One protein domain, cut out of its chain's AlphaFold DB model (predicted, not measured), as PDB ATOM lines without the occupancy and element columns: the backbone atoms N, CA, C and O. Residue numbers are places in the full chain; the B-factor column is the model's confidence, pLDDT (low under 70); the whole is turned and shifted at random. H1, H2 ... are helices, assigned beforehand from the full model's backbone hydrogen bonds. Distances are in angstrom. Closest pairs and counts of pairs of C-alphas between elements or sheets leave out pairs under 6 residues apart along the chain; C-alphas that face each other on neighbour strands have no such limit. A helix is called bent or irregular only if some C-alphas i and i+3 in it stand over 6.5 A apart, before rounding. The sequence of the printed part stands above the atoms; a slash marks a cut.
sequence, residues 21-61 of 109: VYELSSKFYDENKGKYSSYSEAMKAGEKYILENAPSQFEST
ATOM      1  N   VAL A  21       6.835  -3.540  32.746       94.12
ATOM      2  CA  VAL A  21       7.038  -2.473  33.741       94.12
ATOM      3  C   VAL A  21       8.401  -1.799  33.564       94.12
ATOM      4  O   VAL A  21       8.547  -0.606  33.843       94.12
ATOM      5  N   TYR A  22       9.396  -2.535  33.058       94.81
ATOM      6  CA  TYR A  22      10.718  -1.994  32.758       94.81
ATOM      7  C   TYR A  22      10.654  -0.855  31.735       94.81
ATOM      8  O   TYR A  22      11.244   0.199  31.962       94.81
ATOM      9  N   GLU A  23       9.909  -1.018  30.644       96.50
ATOM     10  CA  GLU A  23       9.759   0.026  29.625       96.50
ATOM     11  C   GLU A  23       9.098   1.291  30.187       96.50
ATOM     12  O   GLU A  23       9.603   2.395  29.974       96.50
ATOM     13  N   LEU A  24       8.027   1.139  30.975       97.12
ATOM     14  CA  LEU A  24       7.374   2.266  31.653       97.12
ATOM     15  C   LEU A  24       8.327   2.970  32.627       97.12
ATOM     16  O   LEU A  24       8.358   4.199  32.689       97.12
ATOM     17  N   SER A  25       9.132   2.194  33.357       96.25
ATOM     18  CA  SER A  25      10.113   2.713  34.313       96.25
ATOM     19  C   SER A  25      11.220   3.505  33.617       96.25
ATOM     20  O   SER A  25      11.551   4.612  34.046       96.25
ATOM     21  N   SER A  26      11.765   2.970  32.523       97.19
ATOM     22  CA  SER A  26      12.786   3.631  31.704       97.19
ATOM     23  C   SER A  26      12.261   4.934  31.106       97.19
ATOM     24  O   SER A  26      12.904   5.974  31.244       97.19
ATOM     25  N   LYS A  27      11.044   4.918  30.547       97.44
ATOM     26  CA  LYS A  27      10.394   6.122  30.020       97.44
ATOM     27  C   LYS A  27      10.208   7.193  31.096       97.44
ATOM     28  O   LYS A  27      10.571   8.348  30.881       97.44
ATOM     29  N   PHE A  28       9.706   6.817  32.276       97.88
ATOM     30  CA  PHE A  28       9.567   7.749  33.396       97.88
ATOM     31  C   PHE A  28      10.912   8.354  33.811       97.88
ATOM     32  O   PHE A  28      10.997   9.565  34.032       97.88
ATOM     33  N   TYR A  29      11.954   7.524  33.918       96.00
ATOM     34  CA  TYR A  29      13.296   7.973  34.281       96.00
ATOM     35  C   TYR A  29      13.830   9.001  33.278       96.00
ATOM     36  O   TYR A  29      14.247  10.085  33.689       96.00
ATOM     37  N   ASP A  30      13.773   8.695  31.981       97.44
ATOM     38  CA  ASP A  30      14.293   9.568  30.928       97.44
ATOM     39  C   ASP A  30      13.537  10.900  30.869       97.44
ATOM     40  O   ASP A  30      14.150  11.968  30.797       97.44
ATOM     41  N   GLU A  31      12.209  10.865  30.994       97.19
ATOM     42  CA  GLU A  31      11.366  12.063  30.965       97.19
ATOM     43  C   GLU A  31      11.523  12.944  32.215       97.19
ATOM     44  O   GLU A  31      11.195  14.134  32.166       97.19
ATOM     45  N   ASN A  32      12.000  12.399  33.344       96.94
ATOM     46  CA  ASN A  32      12.013  13.088  34.641       96.94
ATOM     47  C   ASN A  32      13.385  13.175  35.324       96.94
ATOM     48  O   ASN A  32      13.485  13.603  36.481       96.94
ATOM     49  N   LYS A  33      14.460  12.837  34.609       93.56
ATOM     50  CA  LYS A  33      15.829  12.929  35.114       93.56
ATOM     51  C   LYS A  33      16.147  14.341  35.618       93.56
ATOM     52  O   LYS A  33      15.962  15.330  34.916       93.56
ATOM     53  N   GLY A  34      16.633  14.428  36.857       94.12
ATOM     54  CA  GLY A  34      17.015  15.690  37.500       94.12
ATOM     55  C   GLY A  34      15.853  16.548  38.019       94.12
ATOM     56  O   GLY A  34      16.114  17.609  38.576       94.12
ATOM     57  N   LYS A  35      14.590  16.111  37.884       96.62
ATOM     58  CA  LYS A  35      13.422  16.871  38.374       96.62
ATOM     59  C   LYS A  35      13.137  16.701  39.868       96.62
ATOM     60  O   LYS A  35      12.430  17.525  40.439       96.62
ATOM     61  N   TYR A  36      13.650  15.643  40.495       95.88
ATOM     62  CA  TYR A  36      13.365  15.320  41.893       95.88
ATOM     63  C   TYR A  36      14.553  15.619  42.797       95.88
ATOM     64  O   TYR A  36      15.697  15.311  42.465       95.88
ATOM     65  N   SER A  37      14.251  16.189  43.963       91.94
ATOM     66  CA  SER A  37      15.245  16.581  44.964       91.94
ATOM     67  C   SER A  37      15.710  15.411  45.837       91.94
ATOM     68  O   SER A  37      16.785  15.461  46.432       91.94
ATOM     69  N   SER A  38      14.915  14.338  45.891       95.69
ATOM     70  CA  SER A  38      15.232  13.127  46.638       95.69
ATOM     71  C   SER A  38      14.827  11.860  45.888       95.69
ATOM     72  O   SER A  38      13.873  11.837  45.107       95.69
ATOM     73  N   TYR A  39      15.533  10.770  46.189       92.38
ATOM     74  CA  TYR A  39      15.221   9.445  45.657       92.38
ATOM     75  C   TYR A  39      13.809   8.977  46.048       92.38
ATOM     76  O   TYR A  39      13.104   8.395  45.232       92.38
ATOM     77  N   SER A  40      13.360   9.265  47.275       96.56
ATOM     78  CA  SER A  40      12.030   8.845  47.737       96.56
ATOM     79  C   SER A  40      10.896   9.529  46.968       96.56
ATOM     80  O   SER A  40       9.899   8.877  46.660       96.56
ATOM     81  N   GLU A  41      11.043  10.815  46.634       96.69
ATOM     82  CA  GLU A  41      10.074  11.528  45.792       96.69
ATOM     83  C   GLU A  41      10.032  10.949  44.379       96.69
ATOM     84  O   GLU A  41       8.946  10.681  43.864       96.69
ATOM     85  N   ALA A  42      11.206  10.697  43.789       96.38
ATOM     86  CA  ALA A  42      11.313  10.082  42.470       96.38
ATOM     87  C   ALA A  42      10.647   8.698  42.434       96.38
ATOM     88  O   ALA A  42       9.892   8.412  41.509       96.38
ATOM     89  N   MET A  43      10.857   7.870  43.465       95.62
ATOM     90  CA  MET A  43      10.240   6.543  43.569       95.62
ATOM     91  C   MET A  43       8.715   6.611  43.654       95.62
ATOM     92  O   MET A  43       8.039   5.912  42.909       95.62
ATOM     93  N   LYS A  44       8.157   7.483  44.506       97.25
ATOM     94  CA  LYS A  44       6.695   7.638  44.625       97.25
ATOM     95  C   LYS A  44       6.061   8.113  43.320       97.25
ATOM     96  O   LYS A  44       4.991   7.647  42.941       97.25
ATOM     97  N   ALA A  45       6.709   9.058  42.641       97.81
ATOM     98  CA  ALA A  45       6.231   9.551  41.359       97.81
ATOM     99  C   ALA A  45       6.344   8.488  40.254       97.81
ATOM    100  O   ALA A  45       5.427   8.367  39.445       97.81
ATOM    101  N   GLY A  46       7.418   7.692  40.258       97.56
ATOM    102  CA  GLY A  46       7.610   6.583  39.323       97.56
ATOM    103  C   GLY A  46       6.592   5.463  39.524       97.56
ATOM    104  O   GLY A  46       5.971   5.031  38.560       97.56
ATOM    105  N   GLU A  47       6.345   5.048  40.768       97.00
ATOM    106  CA  GLU A  47       5.306   4.061  41.099       97.00
ATOM    107  C   GLU A  47       3.925   4.539  40.635       97.00
ATOM    108  O   GLU A  47       3.208   3.808  39.952       97.00
ATOM    109  N   LYS A  48       3.582   5.802  40.921       97.94
ATOM    110  CA  LYS A  48       2.345   6.415  40.432       97.94
ATOM    111  C   LYS A  48       2.260   6.372  38.902       97.94
ATOM    112  O   LYS A  48       1.228   5.976  38.370       97.94
ATOM    113  N   TYR A  49       3.333   6.748  38.206       98.00
ATOM    114  CA  TYR A  49       3.378   6.726  36.745       98.00
ATOM    115  C   TYR A  49       3.147   5.320  36.190       98.00
ATOM    116  O   TYR A  49       2.353   5.157  35.267       98.00
ATOM    117  N   ILE A  50       3.801   4.302  36.758       96.94
ATOM    118  CA  ILE A  50       3.628   2.906  36.343       96.94
ATOM    119  C   ILE A  50       2.169   2.483  36.521       96.94
ATOM    120  O   ILE A  50       1.580   1.970  35.577       96.94
ATOM    121  N   LEU A  51       1.554   2.744  37.679       95.31
ATOM    122  CA  LEU A  51       0.155   2.378  37.933       95.31
ATOM    123  C   LEU A  51      -0.823   3.076  36.976       95.31
ATOM    124  O   LEU A  51      -1.773   2.454  36.507       95.31
ATOM    125  N   GLU A  52      -0.588   4.351  36.661       97.25
ATOM    126  CA  GLU A  52      -1.425   5.119  35.731       97.25
ATOM    127  C   GLU A  52      -1.257   4.673  34.269       97.25
ATOM    128  O   GLU A  52      -2.200   4.792  33.486       97.25
ATOM    129  N   ASN A  53      -0.087   4.141  33.894       96.94
ATOM    130  CA  ASN A  53       0.238   3.795  32.506       96.94
ATOM    131  C   ASN A  53       0.268   2.287  32.217       96.94
ATOM    132  O   ASN A  53       0.246   1.915  31.046       96.94
ATOM    133  N   ALA A  54       0.253   1.412  33.225       94.81
ATOM    134  CA  ALA A  54       0.186  -0.042  33.051       94.81
ATOM    135  C   ALA A  54      -0.942  -0.496  32.098       94.81
ATOM    136  O   ALA A  54      -0.664  -1.320  31.224       94.81
ATOM    137  N   PRO A  55      -2.165   0.085  32.141       94.69
ATOM    138  CA  PRO A  55      -3.226  -0.284  31.202       94.69
ATOM    139  C   PRO A  55      -2.876  -0.073  29.724       94.69
ATOM    140  O   PRO A  55      -3.424  -0.760  28.867       94.69
ATOM    141  N   SER A  56      -1.948   0.838  29.403       95.56
ATOM    142  CA  SER A  56      -1.524   1.078  28.015       95.56
ATOM    143  C   SER A  56      -0.825  -0.122  27.370       95.56
ATOM    144  O   SER A  56      -0.765  -0.198  26.146       95.56
ATOM    145  N   GLN A  57      -0.331  -1.073  28.172       95.00
ATOM    146  CA  GLN A  57       0.339  -2.281  27.692       95.00
ATOM    147  C   GLN A  57      -0.615  -3.470  27.508       95.00
ATOM    148  O   GLN A  57      -0.206  -4.478  26.933       95.00
ATOM    149  N   PHE A  58      -1.872  -3.381  27.963       93.81
ATOM    150  CA  PHE A  58      -2.779  -4.535  28.010       93.81
ATOM    151  C   PHE A  58      -3.047  -5.140  26.630       93.81
ATOM    152  O   PHE A  58      -2.933  -6.348  26.473       93.81
ATOM    153  N   GLU A  59      -3.310  -4.311  25.618       92.75
ATOM    154  CA  GLU A  59      -3.596  -4.770  24.248       92.75
ATOM    155  C   GLU A  59      -2.423  -5.531  23.608       92.75
ATOM    156  O   GLU A  59      -2.623  -6.424  22.788       92.75
ATOM    157  N   SER A  60      -1.185  -5.183  23.971       93.44
ATOM    158  CA  SER A  60       0.026  -5.848  23.475       93.44
ATOM    159  C   SER A  60       0.499  -7.003  24.356       93.44
ATOM    160  O   SER A  60       1.408  -7.731  23.960       93.44
ATOM    161  N   THR A  61      -0.070  -7.156  25.554       94.81
ATOM    162  CA  THR A  61       0.335  -8.203  26.493       94.81
ATOM    163  C   THR A  61      -0.412  -9.492  26.152       94.81
ATOM    164  O   THR A  61      -1.642  -9.474  26.075       94.81
TER     165      THR A  61
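Overview. This is residues 21 to 61 of the 109 residues of an uncharacterized protein of Streptococcus oralis (UniProt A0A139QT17). One long, kinked helix, H2, makes most of the length of a rod, and a shorter helix, H1, packs on part of it at a steep slant, the chain folding back between them through a loop at one end. The printed part has 41 residues with two named helices, H1 then H2, and no named strand; the class is all helix. It is only just compact, close to loose, with a radius of gyration of the C-alphas of 10.9 A, and the C-alphas span 35 by 16 by 11 A.

Arrangement. H2, residues 39 to 60, has a kink of 39 degrees near residue 53. It is irregular there: C-alphas 52 and 55 are 7.3 A apart, against about 5 A in a regular helix. H1, residues 21 to 32, touches H2, which meets it with residues 46 to 54 alone. Their closest C-alphas are those of Leu 24 and Ile 50, 6.0 A apart. Their centres are 8.3 A apart. The two helices run opposite ways at a steep tilt of 52 degrees. Each O i to N i+4 pair of H1 is within hydrogen-bond range; in H2, 12 of 18 are.

Along the chain. H2 measures 30.9 A from C-alpha 39 at (15.221, 9.445, 45.657) to C-alpha 60 at (0.026, -5.848, 23.475). H1 measures 16.4 A and begins with C-alpha 21 at (7.038, -2.473, 33.741).

Size, cuts and confidence. The C-alphas farthest apart are those of Ser 37 and Glu 59, at 35.2 A. Those of Val 21 and Thr 61, the first and last printed, are 11.4 A apart. The link from H1 to H2, with 6 residues between them, is short. The printed part has no cut. The mean pLDDT of the printed part of this model is 95.9, and no printed residue is under 70.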